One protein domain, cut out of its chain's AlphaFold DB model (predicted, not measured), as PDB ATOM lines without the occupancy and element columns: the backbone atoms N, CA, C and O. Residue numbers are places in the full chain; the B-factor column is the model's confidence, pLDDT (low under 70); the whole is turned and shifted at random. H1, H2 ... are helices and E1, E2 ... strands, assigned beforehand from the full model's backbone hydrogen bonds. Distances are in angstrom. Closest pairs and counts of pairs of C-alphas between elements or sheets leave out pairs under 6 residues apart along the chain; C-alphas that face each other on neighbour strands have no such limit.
ATOM      1  N   ASN A  52     192.256 132.875 188.500       76.06
ATOM      2  CA  ASN A  52     193.655 133.223 188.696       76.06
ATOM      3  C   ASN A  52     194.453 131.957 189.022       76.06
ATOM      4  O   ASN A  52     193.961 131.096 189.750       76.06
ATOM      5  N   LEU A  53     195.670 131.844 188.495       76.50
ATOM      6  CA  LEU A  53     196.532 130.676 188.660       76.50
ATOM      7  C   LEU A  53     197.824 131.052 189.383       76.50
ATOM      8  O   LEU A  53     198.376 132.128 189.147       76.50
ATOM      9  N   ILE A  54     198.342 130.155 190.212       77.38
ATOM     10  CA  ILE A  54     199.691 130.240 190.777       77.38
ATOM     11  C   ILE A  54     200.464 128.961 190.447       77.38
ATOM     12  O   ILE A  54     199.943 127.849 190.585       77.38
ATOM     13  N   PHE A  55     201.695 129.124 189.961       74.88
ATOM     14  CA  PHE A  55     202.563 128.000 189.634       74.88
ATOM     15  C   PHE A  55     203.258 127.509 190.897       74.88
ATOM     16  O   PHE A  55     203.869 128.282 191.628       74.88
ATOM     17  N   ILE A  56     203.189 126.202 191.140       77.81
ATOM     18  CA  ILE A  56     203.825 125.599 192.318       77.81
ATOM     19  C   ILE A  56     205.348 125.677 192.225       77.81
ATOM     20  O   ILE A  56     205.981 125.905 193.243       77.81
ATOM     21  N   GLY A  57     205.921 125.553 191.020       75.00
ATOM     22  CA  GLY A  57     207.364 125.718 190.808       75.00
ATOM     23  C   GLY A  57     207.866 127.050 191.366       75.00
ATOM     24  O   GLY A  57     208.760 127.055 192.196       75.00
ATOM     25  N   GLN A  58     207.168 128.149 191.061       74.19
ATOM     26  CA  GLN A  58     207.515 129.474 191.584       74.19
ATOM     27  C   GLN A  58     207.458 129.552 193.114       74.19
ATOM     28  O   GLN A  58     208.275 130.240 193.710       74.19
ATOM     29  N   LEU A  59     206.509 128.865 193.760       79.75
ATOM     30  CA  LEU A  59     206.461 128.804 195.223       79.75
ATOM     31  C   LEU A  59     207.679 128.056 195.778       79.75
ATOM     32  O   LEU A  59     208.324 128.541 196.702       79.75
ATOM     33  N   VAL A  60     208.006 126.906 195.192       81.56
ATOM     34  CA  VAL A  60     209.145 126.083 195.616       81.56
ATOM     35  C   VAL A  60     210.472 126.818 195.413       81.56
ATOM     36  O   VAL A  60     211.321 126.766 196.296       81.56
ATOM     37  N   ASP A  61     210.623 127.555 194.312       81.62
ATOM     38  CA  ASP A  61     211.825 128.345 194.010       81.62
ATOM     39  C   ASP A  61     212.049 129.510 194.999       81.62
ATOM     40  O   ASP A  61     213.166 130.007 195.114       81.62
ATOM     41  N   HIS A  62     211.008 129.932 195.731       78.69
ATOM     42  CA  HIS A  62     211.056 130.985 196.757       78.69
ATOM     43  C   HIS A  62     210.982 130.424 198.189       78.69
ATOM     44  O   HIS A  62     210.463 131.083 199.089       78.69
ATOM     45  N   ASP A  63     211.457 129.195 198.403       85.44
ATOM     46  CA  ASP A  63     211.484 128.534 199.715       85.44
ATOM     47  C   ASP A  63     210.093 128.382 200.369       85.44
ATOM     48  O   ASP A  63     209.954 128.325 201.594       85.44
ATOM     49  N   TYR A  64     209.031 128.256 199.566       85.50
ATOM     50  CA  TYR A  64     207.714 127.862 200.064       85.50
ATOM     51  C   TYR A  64     207.471 126.367 199.865       85.50
ATOM     52  O   TYR A  64     207.507 125.830 198.758       85.50
ATOM     53  N   ASN A  65     207.110 125.687 200.950       88.19
ATOM     54  CA  ASN A  65     206.642 124.310 200.913       88.19
ATOM     55  C   ASN A  65     205.133 124.266 200.660       88.19
ATOM     56  O   ASN A  65     204.356 124.908 201.374       88.19
ATOM     57  N   VAL A  66     204.708 123.457 199.690       87.62
ATOM     58  CA  VAL A  66     203.289 123.236 199.392       87.62
ATOM     59  C   VAL A  66     202.912 121.804 199.744       87.62
ATOM     60  O   VAL A  66     203.372 120.847 199.126       87.62
ATOM     61  N   GLN A  67     202.045 121.658 200.740       90.56
ATOM     62  CA  GLN A  67     201.540 120.368 201.196       90.56
ATOM     63  C   GLN A  67     200.114 120.151 200.704       90.56
ATOM     64  O   GLN A  67     199.276 121.049 200.796       90.56
ATOM     65  N   TYR A  68     199.820 118.935 200.242       89.00
ATOM     66  CA  TYR A  68     198.500 118.545 199.753       89.00
ATOM     67  C   TYR A  68     197.876 117.475 200.638       89.00
ATOM     68  O   TYR A  68     198.545 116.573 201.141       89.00
ATOM     69  N   SER A  69     196.560 117.541 200.778       88.81
ATOM     70  CA  SER A  69     195.738 116.544 201.446       88.81
ATOM     71  C   SER A  69     194.443 116.319 200.660       88.81
ATOM     72  O   SER A  69     194.154 116.999 199.670       88.81
ATOM     73  N   ARG A  70     193.611 115.372 201.113       86.88
ATOM     74  CA  ARG A  70     192.270 115.189 200.530       86.88
ATOM     75  C   ARG A  70     191.365 116.403 200.745       86.88
ATOM     76  O   ARG A  70     190.480 116.629 199.930       86.88
ATOM     77  N   SER A  71     191.573 117.159 201.825       86.94
ATOM     78  CA  SER A  71     190.748 118.321 202.161       86.94
ATOM     79  C   SER A  71     191.223 119.604 201.484       86.94
ATOM     80  O   SER A  71     190.423 120.522 201.298       86.94
ATOM     81  N   GLY A  72     192.493 119.688 201.085       89.56
ATOM     82  CA  GLY A  72     193.023 120.921 200.529       89.56
ATOM     83  C   GLY A  72     194.537 120.971 200.423       89.56
ATOM     84  O   GLY A  72     195.211 119.948 200.348       89.56
ATOM     85  N   CYS A  73     195.061 122.188 200.408       89.75
ATOM     86  CA  CYS A  73     196.482 122.476 200.398       89.75
ATOM     87  C   CYS A  73     196.848 123.494 201.478       89.75
ATOM     88  O   CYS A  73     196.012 124.278 201.949       89.75
ATOM     89  N   VAL A  74     198.117 123.469 201.861       89.00
ATOM     90  CA  VAL A  74     198.735 124.403 202.796       89.00
ATOM     91  C   VAL A  74     200.042 124.879 202.181       89.00
ATOM     92  O   VAL A  74     200.825 124.061 201.706       89.00
ATOM     93  N   VAL A  75     200.273 126.190 202.198       86.94
ATOM     94  CA  VAL A  75     201.540 126.807 201.791       86.94
ATOM     95  C   VAL A  75     202.236 127.325 203.042       86.94
ATOM     96  O   VAL A  75     201.659 128.110 203.807       86.94
ATOM     97  N   GLN A  76     203.459 126.865 203.257       88.00
ATOM     98  CA  GLN A  76     204.294 127.196 204.401       88.00
ATOM     99  C   GLN A  76     205.578 127.862 203.917       88.00
ATOM    100  O   GLN A  76     206.245 127.348 203.029       88.00
ATOM    101  N   ASP A  77     205.920 128.987 204.527       85.38
ATOM    102  CA  ASP A  77     207.232 129.613 204.394       85.38
ATOM    103  C   ASP A  77     208.266 128.766 205.143       85.38
ATOM    104  O   ASP A  77     208.121 128.552 206.350       85.38
ATOM    105  N   LEU A  78     209.273 128.242 204.438       85.12
ATOM    106  CA  LEU A  78     210.316 127.416 205.049       85.12
ATOM    107  C   LEU A  78     211.278 128.230 205.911       85.12
ATOM    108  O   LEU A  78     211.819 127.685 206.871       85.12
ATOM    109  N   VAL A  79     211.461 129.521 205.621       85.00
ATOM    110  CA  VAL A  79     212.361 130.400 206.377       85.00
ATOM    111  C   VAL A  79     211.771 130.694 207.752       85.00
ATOM    112  O   VAL A  79     212.446 130.540 208.770       85.00
ATOM    113  N   SER A  80     210.497 131.091 207.807       84.19
ATOM    114  CA  SER A  80     209.819 131.398 209.076       84.19
ATOM    115  C   SER A  80     209.121 130.197 209.722       84.19
ATOM    116  O   SER A  80     208.687 130.276 210.873       84.19
ATOM    117  N   GLY A  81     208.943 129.099 208.986       86.81
ATOM    118  CA  GLY A  81     208.129 127.949 209.388       86.81
ATOM    119  C   GLY A  81     206.625 128.246 209.453       86.81
ATOM    120  O   GLY A  81     205.843 127.390 209.880       86.81
ATOM    121  N   LYS A  82     206.177 129.441 209.056       84.94
ATOM    122  CA  LYS A  82     204.788 129.882 209.210       84.94
ATOM    123  C   LYS A  82     203.926 129.426 208.039       84.94
ATOM    124  O   LYS A  82     204.300 129.538 206.877       84.94
ATOM    125  N   ILE A  83     202.705 128.989 208.341       85.19
ATOM    126  CA  ILE A  83     201.681 128.785 207.313       85.19
ATOM    127  C   ILE A  83     201.211 130.152 206.815       85.19
ATOM    128  O   ILE A  83     200.600 130.913 207.570       85.19
ATOM    129  N   ILE A  84     201.472 130.438 205.543       80.62
ATOM    130  CA  ILE A  84     201.072 131.689 204.893       80.62
ATOM    131  C   ILE A  84     199.738 131.556 204.162       80.62
ATOM    132  O   ILE A  84     199.030 132.545 203.987       80.62
ATOM    133  N   MET A  85     199.366 130.337 203.760       83.62
ATOM    134  CA  MET A  85     198.139 130.115 203.011       83.62
ATOM    135  C   MET A  85     197.543 128.737 203.250       83.62
ATOM    136  O   MET A  85     198.249 127.755 203.482       83.62
ATOM    137  N   LYS A  86     196.217 128.667 203.159       86.69
ATOM    138  CA  LYS A  86     195.450 127.423 203.146       86.69
ATOM    139  C   LYS A  86     194.382 127.518 202.072       86.69
ATOM    140  O   LYS A  86     193.915 128.611 201.745       86.69
ATOM    141  N   GLY A  87     193.984 126.371 201.550       85.69
ATOM    142  CA  GLY A  87     193.006 126.340 200.481       85.69
ATOM    143  C   GLY A  87     192.271 125.015 200.352       85.69
ATOM    144  O   GLY A  87     192.941 123.985 200.382       85.69
ATOM    145  N   PRO A  88     190.932 124.988 200.210       86.88
ATOM    146  CA  PRO A  88     190.205 123.743 199.983       86.88
ATOM    147  C   PRO A  88     190.498 123.140 198.601       86.88
ATOM    148  O   PRO A  88     190.823 123.843 197.640       86.88
ATOM    149  N   LYS A  89     190.325 121.820 198.489       85.44
ATOM    150  CA  LYS A  89     190.291 121.118 197.201       85.44
ATOM    151  C   LYS A  89     188.882 121.202 196.606       85.44
ATOM    152  O   LYS A  89     187.914 120.833 197.264       85.44
ATOM    153  N   VAL A  90     188.771 121.632 195.351       79.56
ATOM    154  CA  VAL A  90     187.524 121.653 194.574       79.56
ATOM    155  C   VAL A  90     187.769 120.947 193.241       79.56
ATOM    156  O   VAL A  90     188.459 121.462 192.361       79.56
ATOM    157  N   GLY A  91     187.227 119.735 193.099       82.75
ATOM    158  CA  GLY A  91     187.527 118.867 191.958       82.75
ATOM    159  C   GLY A  91     189.014 118.500 191.921       82.75
ATOM    160  O   GLY A  91     189.531 117.911 192.870       82.75
ATOM    161  N   VAL A  92     189.706 118.860 190.838       75.38
ATOM    162  CA  VAL A  92     191.158 118.648 190.662       75.38
ATOM    163  C   VAL A  92     192.007 119.870 191.033       75.38
ATOM    164  O   VAL A  92     193.229 119.814 190.946       75.38
ATOM    165  N   ILE A  93     191.375 120.971 191.448       75.62
ATOM    166  CA  ILE A  93     192.027 122.258 191.705       75.62
ATOM    167  C   ILE A  93     192.073 122.515 193.210       75.62
ATOM    168  O   ILE A  93     191.134 122.190 193.938       75.62
ATOM    169  N   PHE A  94     193.147 123.144 193.678       80.44
ATOM    170  CA  PHE A  94     193.222 123.678 195.035       80.44
ATOM    171  C   PHE A  94     193.030 125.191 194.993       80.44
ATOM    172  O   PHE A  94     193.790 125.893 194.325       80.44
ATOM    173  N   LEU A  95     191.994 125.678 195.677       78.69
ATOM    174  CA  LEU A  95     191.663 127.097 195.743       78.69
ATOM    175  C   LEU A  95     192.319 127.711 196.962       78.69
ATOM    176  O   LEU A  95     192.012 127.333 198.080       78.69
ATOM    177  N   LEU A  96     193.185 128.682 196.754       76.12
ATOM    178  CA  LEU A  96     193.879 129.400 197.800       76.12
ATOM    179  C   LEU A  96     193.102 130.655 198.206       76.12
ATOM    180  O   LEU A  96     192.750 131.486 197.366       76.12
ATOM    181  N   HIS A  97     192.866 130.796 199.513       67.81
ATOM    182  CA  HIS A  97     192.317 132.013 200.101       67.81
ATOM    183  C   HIS A  97     193.458 132.885 200.624       67.81
ATOM    184  O   HIS A  97     194.043 132.615 201.676       67.81
ATOM    185  N   LEU A  98     193.760 133.956 199.895       64.25
ATOM    186  CA  LEU A  98     194.675 134.988 200.360       64.25
ATOM    187  C   LEU A  98     193.998 135.808 201.459       64.25
ATOM    188  O   LEU A  98     193.059 136.557 201.203       64.25
ATOM    189  N   SER A  99     194.470 135.661 202.695       52.69
ATOM    190  CA  SER A  99     194.024 136.502 203.807       52.69
ATOM    191  C   SER A  99     194.891 137.758 203.843       52.69
ATOM    192  O   SER A  99     195.907 137.790 204.536       52.69
ATOM    193  N   PHE A 100     194.533 138.788 203.075       53.91
ATOM    194  CA  PHE A 100     195.186 140.089 203.202       53.91
ATOM    195  C   PHE A 100     194.706 140.757 204.488       53.91
ATOM    196  O   PHE A 100     193.581 141.246 204.575       53.91
ATOM    197  N   SER A 101     195.553 140.754 205.517       42.59
ATOM    198  CA  SER A 101     195.357 141.666 206.637       42.59
ATOM    199  C   SER A 101     195.687 143.069 206.133       42.59
ATOM    200  O   SER A 101     196.796 143.305 205.667       42.59
ATOM    201  N   THR A 102     194.710 143.970 206.247       37.62
ATOM    202  CA  THR A 102     194.672 145.379 205.813       37.62
ATOM    203  C   THR A 102     194.360 145.642 204.322       37.62
ATOM    204  O   THR A 102     195.222 145.626 203.458       37.62
ATOM    205  N   ILE A 103     193.083 146.002 204.089       34.94
ATOM    206  CA  ILE A 103     192.527 146.776 202.957       34.94
ATOM    207  C   ILE A 103     192.327 146.030 201.614       34.94
ATOM    208  O   ILE A 103     192.949 146.370 200.618       34.94
ATOM    209  N   CYS A 104     191.375 145.088 201.536       34.81
ATOM    210  CA  CYS A 104     190.454 144.972 200.380       34.81
ATOM    211  C   CYS A 104     189.396 143.867 200.598       34.81
ATOM    212  O   CYS A 104     189.767 142.762 200.989       34.81
ATOM    213  N   PRO A 105     188.096 144.098 200.320       36.19
ATOM    214  CA  PRO A 105     187.044 143.092 200.504       36.19
ATOM    215  C   PRO A 105     186.910 142.113 199.322       36.19
ATOM    216  O   PRO A 105     186.043 141.243 199.337       36.19
ATOM    217  N   THR A 106     187.745 142.219 198.292       42.00
ATOM    218  CA  THR A 106     187.744 141.309 197.144       42.00
ATOM    219  C   THR A 106     188.872 140.301 197.296       42.00
ATOM    220  O   THR A 106     189.996 140.553 196.886       42.00
ATOM    221  N   PHE A 107     188.586 139.152 197.909       51.00
ATOM    222  CA  PHE A 107     189.531 138.035 197.987       51.00
ATOM    223  C   PHE A 107     189.849 137.533 196.565       51.00
ATOM    224  O   PHE A 107     188.958 136.954 195.934       51.00
ATOM    225  N   PRO A 108     191.071 137.710 196.021       56.19
ATOM    226  CA  PRO A 108     191.412 137.079 194.757       56.19
ATOM    227  C   PRO A 108     191.572 135.580 195.017       56.19
ATOM    228  O   PRO A 108     192.512 135.140 195.677       56.19
ATOM    229  N   LEU A 109     190.623 134.786 194.522       59.00
ATOM    230  CA  LEU A 109     190.721 133.331 194.565       59.00
ATOM    231  C   LEU A 109     191.821 132.893 193.599       59.00
ATOM    232  O   LEU A 109     191.650 132.972 192.381       59.00
ATOM    233  N   LEU A 110     192.945 132.428 194.141       65.50
ATOM    234  CA  LEU A 110     193.998 131.803 193.349       65.50
ATOM    235  C   LEU A 110     193.738 130.300 193.244       65.50
ATOM    236  O   LEU A 110     193.252 129.668 194.175       65.50
ATOM    237  N   SER A 111     194.074 129.718 192.106       65.56
ATOM    238  CA  SER A 111     194.020 128.282 191.856       65.56
ATOM    239  C   SER A 111     195.440 127.765 191.662       65.56
ATOM    240  O   SER A 111     196.211 128.342 190.900       65.56
ATOM    241  N   LEU A 112     195.801 126.678 192.332       61.41
ATOM    242  CA  LEU A 112     197.068 125.994 192.077       61.41
ATOM    243  C   LEU A 112     196.892 124.995 190.939       61.41
ATOM    244  O   LEU A 112     195.962 124.182 190.958       61.41
ATOM    245  N   VAL A 113     197.825 125.021 189.992       62.09
ATOM    246  CA  VAL A 113     197.964 123.986 188.966       62.09
ATOM    247  C   VAL A 113     199.378 123.437 189.048       62.09
ATOM    248  O   VAL A 113     200.354 124.181 188.953       62.09
ATOM    249  N   TYR A 114     199.483 122.125 189.253       61.19
ATOM    250  CA  TYR A 114     200.755 121.417 189.193       61.19
ATOM    251  C   TYR A 114     201.006 120.970 187.759       61.19
ATOM    252  O   TYR A 114     200.270 120.142 187.220       61.19
ATOM    253  N   ILE A 115     202.044 121.533 187.146       52.56
ATOM    254  CA  ILE A 115     202.529 121.127 185.833       52.56
ATOM    255  C   ILE A 115     203.881 120.461 186.062       52.56
ATOM    256  O   ILE A 115     204.875 121.134 186.301       52.56
ATOM    257  N   ASP A 116     203.902 119.132 186.043       49.22
ATOM    258  CA  ASP A 116     205.162 118.390 185.973       49.22
ATOM    259  C   ASP A 116     205.755 118.557 184.565       49.22
ATOM    260  O   ASP A 116     205.124 118.151 183.583       49.22
ATOM    261  N   ASP A 117     206.919 119.192 184.471       43.06
ATOM    262  CA  ASP A 117     207.625 119.497 183.217       43.06
ATOM    263  C   ASP A 117     208.299 118.256 182.597       43.06
ATOM    264  O   ASP A 117     208.778 118.273 181.464       43.06
ATOM    265  N   LYS A 118     208.298 117.111 183.295       45.94
ATOM    266  CA  LYS A 118     208.894 115.885 182.761       45.94
ATOM    267  C   LYS A 118     207.958 115.201 181.758       45.94
ATOM    268  O   LYS A 118     207.072 114.421 182.097       45.94
TER     269      LYS A 118
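AT A GLANCE: This is residues 52 to 118 of the 127 residues of an uncharacterized protein of Cajanus cajan (UniProt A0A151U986). One sheet of six strands is curled like part of a barrel and folded back on itself, so that the leaf E1, E6, E5 faces the leaf E3, E2 across the hinge strand E4. The short helix H1 joins the edge strand E1 to the other edge strand, E2; a long loop, residues 98 to 108, extends from one end of the fold, and the last residues, 114 to 118, trail off at the other. The printed part has 67 residues, with one named helix and six named strands in the order E1 H1 E2 E3 E4 E5 E6. The sheet's order is E1 E6 E5 E4 E3 E2, mixed, and the class is mostly strand. The whole is compact, with a radius of gyration of the C-alphas of 12.1 A and spans of 40 by 31 by 20 A.

IN THESE COORDINATES: E1, residues 52 to 55, begins at C-alpha 52 (193.655, 133.223, 188.696) and is 10.4 A long. H1, residues 56 to 61, follows directly, 8.6 A long. E2 holds residues 64 to 68, 13.1 A, and E3 residues 72 to 77, 17.1 A. E4, residues 83 to 90, is the longest strand, 20.3 A from C-alpha 83 (201.681, 128.785, 207.313) to C-alpha 90. E5 holds residues 93 to 97, 12.9 A. E6, residues 109 to 113, is 13.1 A long and ends at C-alpha 113 (197.964, 123.986, 188.966).

HOW THE PARTS SIT: The sheet is strongly twisted. E2 to E6 form a meander, each strand the antiparallel neighbour of the one before. E2 and E3 are a hairpin, with N 65 and O 76 at 2.8 A. E3 and E4 are a hairpin, with N 73 and O 87 at 2.8 A. E4 and E5 are a hairpin at 138 degrees, with N 90 and O 93 at 2.8 A. E5 and E6 are a hairpin, with N 96 and O 110 at 2.8 A. E1 is parallel to E6 at 40 degrees, with N 111 and O 52 at 2.7 A. The two edge strands, E1 and E2, are apart. In the folded sheet, the closest C-alphas of E3 and E5 are those of Gly 72 and Phe 94, 6.2 A apart. H1 is on the sheet but over none of its strands; its height over the sheet, 4.1 A, is only just above the sheet's level. Its closest C-alpha pair with E2 is Leu 59 and Asn 65, 7.3 A. In H1 every O i to N i+4 pair is within hydrogen-bond range.

THE WHOLE: The two C-alphas farthest apart are those of Ile 103 and Lys 118, 40.4 A. The printed part has no cut. The link E5 to E6, 11 residues, is long; the other links are tight. Mean pLDDT of the printed part is 72.8, and residues 97 to 118 are under 70.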